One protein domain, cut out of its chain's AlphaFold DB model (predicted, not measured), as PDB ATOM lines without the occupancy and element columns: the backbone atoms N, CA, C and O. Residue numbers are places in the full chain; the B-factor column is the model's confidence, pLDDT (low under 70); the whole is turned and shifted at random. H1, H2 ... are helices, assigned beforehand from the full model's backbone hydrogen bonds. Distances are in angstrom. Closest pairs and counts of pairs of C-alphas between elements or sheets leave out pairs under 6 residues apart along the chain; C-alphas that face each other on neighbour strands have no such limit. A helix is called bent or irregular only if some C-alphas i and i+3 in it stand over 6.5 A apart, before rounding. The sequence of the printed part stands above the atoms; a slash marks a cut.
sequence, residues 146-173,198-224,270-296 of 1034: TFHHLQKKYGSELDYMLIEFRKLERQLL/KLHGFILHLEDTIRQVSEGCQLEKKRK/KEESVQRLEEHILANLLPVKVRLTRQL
ATOM      1  N   THR A 146     188.962 170.753 120.906       96.50
ATOM      2  CA  THR A 146     189.339 170.320 122.258       96.50
ATOM      3  C   THR A 146     188.847 168.899 122.507       96.50
ATOM      4  O   THR A 146     187.814 168.486 121.967       96.50
ATOM      5  N   PHE A 147     189.511 168.150 123.382       97.31
ATOM      6  CA  PHE A 147     189.008 166.857 123.850       97.31
ATOM      7  C   PHE A 147     187.612 167.005 124.469       97.31
ATOM      8  O   PHE A 147     186.737 166.175 124.214       97.31
ATOM      9  N   HIS A 148     187.345 168.107 125.183       97.12
ATOM     10  CA  HIS A 148     186.003 168.432 125.673       97.12
ATOM     11  C   HIS A 148     184.973 168.612 124.534       97.12
ATOM     12  O   HIS A 148     183.789 168.306 124.724       97.12
ATOM     13  N   HIS A 149     185.378 169.073 123.343       96.75
ATOM     14  CA  HIS A 149     184.505 169.069 122.166       96.75
ATOM     15  C   HIS A 149     184.186 167.633 121.731       96.75
ATOM     16  O   HIS A 149     183.008 167.301 121.593       96.75
ATOM     17  N   LEU A 150     185.195 166.760 121.607       97.62
ATOM     18  CA  LEU A 150     184.993 165.358 121.210       97.62
ATOM     19  C   LEU A 150     184.119 164.590 122.209       97.62
ATOM     20  O   LEU A 150     183.166 163.924 121.803       97.62
ATOM     21  N   GLN A 151     184.371 164.735 123.513       98.00
ATOM     22  CA  GLN A 151     183.566 164.089 124.555       98.00
ATOM     23  C   GLN A 151     182.103 164.551 124.499       98.00
ATOM     24  O   GLN A 151     181.195 163.726 124.604       98.00
ATOM     25  N   LYS A 152     181.855 165.848 124.265       97.69
ATOM     26  CA  LYS A 152     180.498 166.407 124.154       97.69
ATOM     27  C   LYS A 152     179.788 166.038 122.842       97.69
ATOM     28  O   LYS A 152     178.565 165.926 122.841       97.69
ATOM     29  N   LYS A 153     180.530 165.887 121.740       97.69
ATOM     30  CA  LYS A 153     180.005 165.634 120.385       97.69
ATOM     31  C   LYS A 153     179.786 164.148 120.092       97.69
ATOM     32  O   LYS A 153     178.802 163.811 119.442       97.69
ATOM     33  N   TYR A 154     180.667 163.278 120.589       98.06
ATOM     34  CA  TYR A 154     180.674 161.848 120.264       98.06
ATOM     35  C   TYR A 154     180.554 160.911 121.468       98.06
ATOM     36  O   TYR A 154     180.170 159.762 121.268       98.06
ATOM     37  N   GLY A 155     180.850 161.349 122.699       97.19
ATOM     38  CA  GLY A 155     180.955 160.455 123.865       97.19
ATOM     39  C   GLY A 155     179.739 159.542 124.062       97.19
ATOM     40  O   GLY A 155     179.880 158.322 124.103       97.19
ATOM     41  N   SER A 156     178.531 160.111 124.035       97.19
ATOM     42  CA  SER A 156     177.271 159.356 124.138       97.19
ATOM     43  C   SER A 156     177.018 158.384 122.976       97.19
ATOM     44  O   SER A 156     176.279 157.410 123.133       97.19
ATOM     45  N   GLU A 157     177.628 158.612 121.810       97.06
ATOM     46  CA  GLU A 157     177.533 157.723 120.650       97.06
ATOM     47  C   GLU A 157     178.518 156.552 120.746       97.06
ATOM     48  O   GLU A 157     178.166 155.421 120.394       97.06
ATOM     49  N   LEU A 158     179.726 156.821 121.253       97.81
ATOM     50  CA  LEU A 158     180.747 155.815 121.544       97.81
ATOM     51  C   LEU A 158     180.274 154.884 122.677       97.81
ATOM     52  O   LEU A 158     180.290 153.664 122.506       97.81
ATOM     53  N   ASP A 159     179.737 155.440 123.769       97.62
ATOM     54  CA  ASP A 159     179.130 154.679 124.874       97.62
ATOM     55  C   ASP A 159     177.959 153.802 124.402       97.62
ATOM     56  O   ASP A 159     177.853 152.628 124.772       97.62
ATOM     57  N   TYR A 160     177.080 154.339 123.545       96.56
ATOM     58  CA  TYR A 160     175.974 153.570 122.968       96.56
ATOM     59  C   TYR A 160     176.482 152.388 122.129       96.56
ATOM     60  O   TYR A 160     175.999 151.263 122.296       96.56
ATOM     61  N   MET A 161     177.480 152.612 121.265       96.75
ATOM     62  CA  MET A 161     178.117 151.527 120.513       96.75
ATOM     63  C   MET A 161     178.729 150.480 121.440       96.75
ATOM     64  O   MET A 161     178.496 149.291 121.235       96.75
ATOM     65  N   LEU A 162     179.456 150.898 122.477       97.94
ATOM     66  CA  LEU A 162     180.101 149.988 123.420       97.94
ATOM     67  C   LEU A 162     179.074 149.096 124.135       97.94
ATOM     68  O   LEU A 162     179.270 147.884 124.276       97.94
ATOM     69  N   ILE A 163     177.939 149.673 124.536       97.44
ATOM     70  CA  ILE A 163     176.827 148.943 125.155       97.44
ATOM     71  C   ILE A 163     176.202 147.930 124.181       97.44
ATOM     72  O   ILE A 163     175.920 146.801 124.595       97.44
ATOM     73  N   GLU A 164     175.981 148.292 122.914       96.38
ATOM     74  CA  GLU A 164     175.408 147.386 121.906       96.38
ATOM     75  C   GLU A 164     176.396 146.307 121.427       96.38
ATOM     76  O   GLU A 164     176.007 145.145 121.305       96.38
ATOM     77  N   PHE A 165     177.682 146.614 121.247       97.06
ATOM     78  CA  PHE A 165     178.683 145.606 120.883       97.06
ATOM     79  C   PHE A 165     178.907 144.595 122.011       97.06
ATOM     80  O   PHE A 165     178.841 143.392 121.757       97.06
ATOM     81  N   ARG A 166     178.988 145.039 123.273       96.81
ATOM     82  CA  ARG A 166     178.974 144.132 124.438       96.81
ATOM     83  C   ARG A 166     177.659 143.326 124.550       96.81
ATOM     84  O   ARG A 166     177.642 142.265 125.174       96.81
ATOM     85  N   LYS A 167     176.527 143.772 123.970       95.75
ATOM     86  CA  LYS A 167     175.296 142.947 123.851       95.75
ATOM     87  C   LYS A 167     175.424 141.890 122.752       95.75
ATOM     88  O   LYS A 167     175.064 140.745 123.017       95.75
ATOM     89  N   LEU A 168     175.937 142.243 121.571       94.75
ATOM     90  CA  LEU A 168     176.205 141.288 120.486       94.75
ATOM     91  C   LEU A 168     177.221 140.220 120.910       94.75
ATOM     92  O   LEU A 168     177.023 139.041 120.634       94.75
ATOM     93  N   GLU A 169     178.253 140.605 121.656       95.31
ATOM     94  CA  GLU A 169     179.241 139.691 122.230       95.31
ATOM     95  C   GLU A 169     178.564 138.667 123.148       95.31
ATOM     96  O   GLU A 169     178.705 137.465 122.936       95.31
ATOM     97  N   ARG A 170     177.717 139.109 124.089       94.31
ATOM     98  CA  ARG A 170     176.916 138.205 124.941       94.31
ATOM     99  C   ARG A 170     175.909 137.338 124.175       94.31
ATOM    100  O   ARG A 170     175.491 136.311 124.703       94.31
ATOM    101  N   GLN A 171     175.513 137.719 122.959       91.56
ATOM    102  CA  GLN A 171     174.707 136.866 122.078       91.56
ATOM    103  C   GLN A 171     175.576 135.808 121.376       91.56
ATOM    104  O   GLN A 171     175.191 134.641 121.359       91.56
ATOM    105  N   LEU A 172     176.760 136.179 120.871       90.81
ATOM    106  CA  LEU A 172     177.721 135.268 120.221       90.81
ATOM    107  C   LEU A 172     178.433 134.315 121.194       90.81
ATOM    108  O   LEU A 172     178.791 133.208 120.804       90.81
ATOM    109  N   LEU A 173     178.603 134.711 122.458       87.50
ATOM    110  CA  LEU A 173     179.040 133.837 123.553       87.50
ATOM    111  C   LEU A 173     178.005 132.750 123.896       87.50
ATOM    112  O   LEU A 173     178.328 131.815 124.624       87.50
ATOM    113  N   LYS A 198     187.101 138.933 116.488       95.88
ATOM    114  CA  LYS A 198     187.046 140.212 115.751       95.88
ATOM    115  C   LYS A 198     186.110 141.236 116.407       95.88
ATOM    116  O   LYS A 198     186.428 142.423 116.432       95.88
ATOM    117  N   LEU A 199     184.984 140.796 116.978       96.19
ATOM    118  CA  LEU A 199     184.101 141.667 117.761       96.19
ATOM    119  C   LEU A 199     184.758 142.125 119.073       96.19
ATOM    120  O   LEU A 199     184.659 143.300 119.414       96.19
ATOM    121  N   HIS A 200     185.437 141.228 119.789       96.56
ATOM    122  CA  HIS A 200     186.122 141.564 121.038       96.56
ATOM    123  C   HIS A 200     187.260 142.573 120.812       96.56
ATOM    124  O   HIS A 200     187.352 143.564 121.533       96.56
ATOM    125  N   GLY A 201     188.054 142.401 119.747       95.12
ATOM    126  CA  GLY A 201     189.067 143.382 119.341       95.12
ATOM    127  C   GLY A 201     188.475 144.767 119.051       95.12
ATOM    128  O   GLY A 201     189.010 145.772 119.515       95.12
ATOM    129  N   PHE A 202     187.322 144.836 118.371       97.56
ATOM    130  CA  PHE A 202     186.623 146.108 118.146       97.56
ATOM    131  C   PHE A 202     186.087 146.736 119.447       97.56
ATOM    132  O   PHE A 202     186.124 147.956 119.598       97.56
ATOM    133  N   ILE A 203     185.617 145.922 120.400       97.56
ATOM    134  CA  ILE A 203     185.190 146.391 121.729       97.56
ATOM    135  C   ILE A 203     186.370 147.019 122.480       97.56
ATOM    136  O   ILE A 203     186.243 148.148 122.946       97.56
ATOM    137  N   LEU A 204     187.525 146.344 122.538       97.12
ATOM    138  CA  LEU A 204     188.730 146.868 123.195       97.12
ATOM    139  C   LEU A 204     189.225 148.170 122.549       97.12
ATOM    140  O   LEU A 204     189.539 149.124 123.257       97.12
ATOM    141  N   HIS A 205     189.241 148.232 121.216       97.69
ATOM    142  CA  HIS A 205     189.620 149.428 120.467       97.69
ATOM    143  C   HIS A 205     188.703 150.624 120.782       97.69
ATOM    144  O   HIS A 205     189.192 151.710 121.087       97.69
ATOM    145  N   LEU A 206     187.383 150.409 120.803       98.12
ATOM    146  CA  LEU A 206     186.397 151.432 121.160       98.12
ATOM    147  C   LEU A 206     186.513 151.879 122.631       98.12
ATOM    148  O   LEU A 206     186.364 153.066 122.924       98.12
ATOM    149  N   GLU A 207     186.793 150.955 123.555       97.88
ATOM    150  CA  GLU A 207     187.066 151.275 124.965       97.88
ATOM    151  C   GLU A 207     188.316 152.148 125.127       97.88
ATOM    152  O   GLU A 207     188.330 153.034 125.986       97.88
ATOM    153  N   ASP A 208     189.338 151.942 124.295       97.81
ATOM    154  CA  ASP A 208     190.542 152.768 124.303       97.81
ATOM    155  C   ASP A 208     190.295 154.161 123.702       97.81
ATOM    156  O   ASP A 208     190.651 155.153 124.332       97.81
ATOM    157  N   THR A 209     189.562 154.282 122.585       98.00
ATOM    158  CA  THR A 209     189.163 155.600 122.042       98.00
ATOM    159  C   THR A 209     188.377 156.427 123.070       98.00
ATOM    160  O   THR A 209     188.639 157.619 123.250       98.00
ATOM    161  N   ILE A 210     187.434 155.804 123.792       98.19
ATOM    162  CA  ILE A 210     186.669 156.463 124.867       98.19
ATOM    163  C   ILE A 210     187.596 156.906 126.011       98.19
ATOM    164  O   ILE A 210     187.399 157.987 126.583       98.19
ATOM    165  N   ARG A 211     188.620 156.103 126.334       98.06
ATOM    166  CA  ARG A 211     189.623 156.427 127.355       98.06
ATOM    167  C   ARG A 211     190.485 157.616 126.935       98.06
ATOM    168  O   ARG A 211     190.528 158.585 127.686       98.06
ATOM    169  N   GLN A 212     191.063 157.599 125.733       97.69
ATOM    170  CA  GLN A 212     191.885 158.690 125.189       97.69
ATOM    171  C   GLN A 212     191.133 160.032 125.211       97.69
ATOM    172  O   GLN A 212     191.636 161.021 125.747       97.69
ATOM    173  N   VAL A 213     189.878 160.055 124.736       97.94
ATOM    174  CA  VAL A 213     189.012 161.248 124.808       97.94
ATOM    175  C   VAL A 213     188.818 161.718 126.260       97.94
ATOM    176  O   VAL A 213     188.884 162.915 126.547       97.94
ATOM    177  N   SER A 214     188.598 160.789 127.191       97.56
ATOM    178  CA  SER A 214     188.320 161.092 128.603       97.56
ATOM    179  C   SER A 214     189.556 161.513 129.408       97.56
ATOM    180  O   SER A 214     189.432 162.286 130.362       97.56
ATOM    181  N   GLU A 215     190.742 161.035 129.043       97.00
ATOM    182  CA  GLU A 215     192.023 161.421 129.644       97.00
ATOM    183  C   GLU A 215     192.489 162.780 129.111       97.00
ATOM    184  O   GLU A 215     192.825 163.658 129.911       97.00
ATOM    185  N   GLY A 216     192.356 163.032 127.804       96.25
ATOM    186  CA  GLY A 216     192.554 164.362 127.221       96.25
ATOM    187  C   GLY A 216     191.669 165.429 127.881       96.25
ATOM    188  O   GLY A 216     192.166 166.474 128.306       96.25
ATOM    189  N   CYS A 217     190.386 165.124 128.122       96.88
ATOM    190  CA  CYS A 217     189.478 165.999 128.880       96.88
ATOM    191  C   CYS A 217     189.947 166.291 130.318       96.88
ATOM    192  O   CYS A 217     189.627 167.346 130.872       96.88
ATOM    193  N   GLN A 218     190.665 165.368 130.965       95.88
ATOM    194  CA  GLN A 218     191.233 165.596 132.299       95.88
ATOM    195  C   GLN A 218     192.497 166.457 132.239       95.88
ATOM    196  O   GLN A 218     192.691 167.301 133.114       95.88
ATOM    197  N   LEU A 219     193.334 166.290 131.211       94.81
ATOM    198  CA  LEU A 219     194.516 167.126 130.987       94.81
ATOM    199  C   LEU A 219     194.131 168.580 130.664       94.81
ATOM    200  O   LEU A 219     194.731 169.504 131.216       94.81
ATOM    201  N   GLU A 220     193.085 168.797 129.862       94.44
ATOM    202  CA  GLU A 220     192.503 170.128 129.621       94.44
ATOM    203  C   GLU A 220     191.998 170.779 130.916       94.44
ATOM    204  O   GLU A 220     192.331 171.930 131.207       94.44
ATOM    205  N   LYS A 221     191.247 170.033 131.741       94.94
ATOM    206  CA  LYS A 221     190.749 170.526 133.038       94.94
ATOM    207  C   LYS A 221     191.890 170.898 133.988       94.94
ATOM    208  O   LYS A 221     191.840 171.977 134.574       94.94
ATOM    209  N   LYS A 222     192.934 170.062 134.088       93.06
ATOM    210  CA  LYS A 222     194.139 170.343 134.893       93.06
ATOM    211  C   LYS A 222     194.817 171.646 134.455       93.06
ATOM    212  O   LYS A 222     195.019 172.521 135.295       93.06
ATOM    213  N   ARG A 223     195.083 171.817 133.151       90.69
ATOM    214  CA  ARG A 223     195.693 173.046 132.602       90.69
ATOM    215  C   ARG A 223     194.839 174.289 132.848       90.69
ATOM    216  O   ARG A 223     195.374 175.332 133.212       90.69
ATOM    217  N   LYS A 224     193.512 174.184 132.722       90.94
ATOM    218  CA  LYS A 224     192.624 175.314 133.023       90.94
ATOM    219  C   LYS A 224     192.655 175.700 134.507       90.94
ATOM    220  O   LYS A 224     192.645 176.888 134.806       90.94
ATOM    221  N   LYS A 270     198.808 169.297 120.224       90.56
ATOM    222  CA  LYS A 270     197.569 168.883 120.898       90.56
ATOM    223  C   LYS A 270     196.377 169.024 119.958       90.56
ATOM    224  O   LYS A 270     195.601 168.079 119.863       90.56
ATOM    225  N   GLU A 271     196.252 170.148 119.251       93.00
ATOM    226  CA  GLU A 271     195.198 170.358 118.247       93.00
ATOM    227  C   GLU A 271     195.254 169.290 117.146       93.00
ATOM    228  O   GLU A 271     194.230 168.683 116.833       93.00
ATOM    229  N   GLU A 272     196.449 168.964 116.646       94.19
ATOM    230  CA  GLU A 272     196.655 167.856 115.712       94.19
ATOM    231  C   GLU A 272     196.266 166.500 116.322       94.19
ATOM    232  O   GLU A 272     195.609 165.705 115.650       94.19
ATOM    233  N   SER A 273     196.590 166.225 117.593       94.69
ATOM    234  CA  SER A 273     196.165 164.983 118.260       94.69
ATOM    235  C   SER A 273     194.637 164.870 118.373       94.69
ATOM    236  O   SER A 273     194.077 163.802 118.118       94.69
ATOM    237  N   VAL A 274     193.941 165.976 118.673       96.69
ATOM    238  CA  VAL A 274     192.473 166.015 118.742       96.69
ATOM    239  C   VAL A 274     191.866 165.873 117.345       96.69
ATOM    240  O   VAL A 274     190.882 165.154 117.183       96.69
ATOM    241  N   GLN A 275     192.460 166.497 116.326       97.06
ATOM    242  CA  GLN A 275     192.003 166.392 114.941       97.06
ATOM    243  C   GLN A 275     192.161 164.964 114.395       97.06
ATOM    244  O   GLN A 275     191.196 164.420 113.859       97.06
ATOM    245  N   ARG A 276     193.320 164.321 114.604       96.81
ATOM    246  CA  ARG A 276     193.556 162.907 114.244       96.81
ATOM    247  C   ARG A 276     192.561 161.978 114.955       96.81
ATOM    248  O   ARG A 276     192.060 161.030 114.352       96.81
ATOM    249  N   LEU A 277     192.221 162.264 116.217       97.75
ATOM    250  CA  LEU A 277     191.233 161.496 116.984       97.75
ATOM    251  C   LEU A 277     189.788 161.735 116.502       97.75
ATOM    252  O   LEU A 277     189.003 160.786 116.448       97.75
ATOM    253  N   GLU A 278     189.428 162.959 116.098       97.31
ATOM    254  CA  GLU A 278     188.131 163.253 115.467       97.31
ATOM    255  C   GLU A 278     187.992 162.549 114.113       97.31
ATOM    256  O   GLU A 278     186.983 161.883 113.868       97.31
ATOM    257  N   GLU A 279     189.012 162.642 113.259       97.50
ATOM    258  CA  GLU A 279     189.057 161.959 111.966       97.50
ATOM    259  C   GLU A 279     188.946 160.441 112.141       97.50
ATOM    260  O   GLU A 279     188.130 159.798 111.480       97.50
ATOM    261  N   HIS A 280     189.668 159.866 113.106       97.75
ATOM    262  CA  HIS A 280     189.573 158.447 113.436       97.75
ATOM    263  C   HIS A 280     188.149 158.028 113.860       97.75
ATOM    264  O   HIS A 280     187.635 157.017 113.363       97.75
ATOM    265  N   ILE A 281     187.475 158.816 114.710       97.81
ATOM    266  CA  ILE A 281     186.072 158.588 115.110       97.81
ATOM    267  C   ILE A 281     185.132 158.675 113.893       97.81
ATOM    268  O   ILE A 281     184.272 157.802 113.713       97.81
ATOM    269  N   LEU A 282     185.297 159.702 113.054       97.44
ATOM    270  CA  LEU A 282     184.477 159.957 111.866       97.44
ATOM    271  C   LEU A 282     184.642 158.880 110.783       97.44
ATOM    272  O   LEU A 282     183.640 158.432 110.224       97.44
ATOM    273  N   ALA A 283     185.874 158.458 110.499       96.88
ATOM    274  CA  ALA A 283     186.203 157.529 109.418       96.88
ATOM    275  C   ALA A 283     185.973 156.059 109.800       96.88
ATOM    276  O   ALA A 283     185.453 155.285 108.996       96.88
ATOM    277  N   ASN A 284     186.317 155.657 111.030       96.81
ATOM    278  CA  ASN A 284     186.288 154.245 111.427       96.81
ATOM    279  C   ASN A 284     185.044 153.888 112.247       96.81
ATOM    280  O   ASN A 284     184.347 152.914 111.942       96.81
ATOM    281  N   LEU A 285     184.726 154.679 113.276       96.81
ATOM    282  CA  LEU A 285     183.749 154.280 114.291       96.81
ATOM    283  C   LEU A 285     182.301 154.621 113.891       96.81
ATOM    284  O   LEU A 285     181.412 153.770 114.006       96.81
ATOM    285  N   LEU A 286     182.032 155.808 113.337       95.88
ATOM    286  CA  LEU A 286     180.666 156.168 112.918       95.88
ATOM    287  C   LEU A 286     180.110 155.320 111.748       95.88
ATOM    288  O   LEU A 286     178.941 154.922 111.816       95.88
ATOM    289  N   PRO A 287     180.881 154.928 110.712       97.31
ATOM    290  CA  PRO A 287     180.381 154.016 109.680       97.31
ATOM    291  C   PRO A 287     180.102 152.608 110.220       97.31
ATOM    292  O   PRO A 287     179.283 151.869 109.663       97.31
ATOM    293  N   VAL A 288     180.745 152.216 111.325       95.94
ATOM    294  CA  VAL A 288     180.404 150.999 112.073       95.94
ATOM    295  C   VAL A 288     179.097 151.186 112.863       95.94
ATOM    296  O   VAL A 288     178.210 150.338 112.739       95.94
ATOM    297  N   LYS A 289     178.887 152.326 113.543       95.12
ATOM    298  CA  LYS A 289     177.606 152.697 114.196       95.12
ATOM    299  C   LYS A 289     176.405 152.599 113.249       95.12
ATOM    300  O   LYS A 289     175.363 152.041 113.610       95.12
ATOM    301  N   VAL A 290     176.534 153.137 112.033       95.88
ATOM    302  CA  VAL A 290     175.463 153.138 111.020       95.88
ATOM    303  C   VAL A 290     175.158 151.712 110.549       95.88
ATOM    304  O   VAL A 290     173.988 151.317 110.508       95.88
ATOM    305  N   ARG A 291     176.191 150.903 110.271       93.75
ATOM    306  CA  ARG A 291     176.036 149.482 109.902       93.75
ATOM    307  C   ARG A 291     175.372 148.670 111.020       93.75
ATOM    308  O   ARG A 291     174.390 147.978 110.747       93.75
ATOM    309  N   LEU A 292     175.827 148.823 112.264       90.88
ATOM    310  CA  LEU A 292     175.234 148.203 113.454       90.88
ATOM    311  C   LEU A 292     173.751 148.576 113.605       90.88
ATOM    312  O   LEU A 292     172.895 147.704 113.745       90.88
ATOM    313  N   THR A 293     173.429 149.869 113.530       91.56
ATOM    314  CA  THR A 293     172.053 150.363 113.698       91.56
ATOM    315  C   THR A 293     171.128 149.807 112.610       91.56
ATOM    316  O   THR A 293     170.018 149.363 112.913       91.56
ATOM    317  N   ARG A 294     171.603 149.734 111.356       95.00
ATOM    318  CA  ARG A 294     170.873 149.117 110.235       95.00
ATOM    319  C   ARG A 294     170.655 147.612 110.440       95.00
ATOM    320  O   ARG A 294     169.559 147.126 110.167       95.00
ATOM    321  N   GLN A 295     171.646 146.882 110.959       90.50
ATOM    322  CA  GLN A 295     171.514 145.455 111.283       90.50
ATOM    323  C   GLN A 295     170.522 145.207 112.431       90.50
ATOM    324  O   GLN A 295     169.634 144.364 112.299       90.50
ATOM    325  N   LEU A 296     170.601 145.975 113.523       88.62
ATOM    326  CA  LEU A 296     169.666 145.876 114.651       88.62
ATOM    327  C   LEU A 296     168.230 146.255 114.250       88.62
ATOM    328  O   LEU A 296     167.273 145.648 114.734       88.62
TER     329      LEU A 296
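What this domain is: This is residues 146 to 173, 198 to 224 and 270 to 296 of the 1034 residues of a protein of Skeletonema marinoi (UniProt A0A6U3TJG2). Three long helices run lengthwise in a slim rod: H1 and H2 lie side by side in opposite directions, and the bent H3 crosses over this pair with few contacts. Its arm H3a is over the first residues of H1 and near H2, and its arm H3b is over H1 farther along. The printed part has 82 residues, with H1, H2 and H3 in that order, no named strand, and the class all helix. It is only just compact, close to loose, with a radius of gyration of the C-alphas of 13.6 A and spans of 44 by 20 by 19 A.

Where its parts are: Find C-alpha 147 at (189.008, 166.857, 123.850); from there H1, residues 147 to 172, runs 33.7 A. It is irregular, with C-alphas 153 and 156 7.8 A apart, and has a kink of 56 degrees near residue 154. H2, residues 198 to 224, runs 39.5 A from C-alpha 198 at (187.046, 140.212, 115.751). H3, residues 270 to 296, was assigned as one helix by its hydrogen bonds but is bent: C-alphas 283 and 286 are 6.7 A apart. Its arms are H3a, residues 270 to 283, and H3b, residues 286 to 296, which ends at C-alpha 296 at (169.666, 145.876, 114.651).

How they stand to each other: H1, H2 and H3a form an up and down bundle, each running against the one before. H1 and H2 touch at a shallow tilt of 24 degrees; their closest C-alphas, Phe 147 and Cys 217, are 5.1 A apart. H1, with residues 147 to 150 alone, only just touches H3a, with 3 pairs of C-alphas within 8 A, the closest being Phe 147 and Val 274 at 6.2 A. H3b is close to H1 but not clearly touching; look at C-alphas 161 and 289, their closest, 6.4 A apart. H2 and H3a are near each other, while H2 and H3b are apart. Every O i to N i+4 pair is within hydrogen-bond range in H2, H3a and H3b, and 20 of 22 are in H1.

The domain as a whole: The C-alphas of Leu 173 and Lys 224, the two farthest apart, are 44.7 A apart. Residues 174 to 197 and 225 to 269 are not printed; the gaps between C-alphas across these cuts are 12.9 A and 14.6 A. Mean pLDDT of the printed part is 95.9, and no printed residue is under 70.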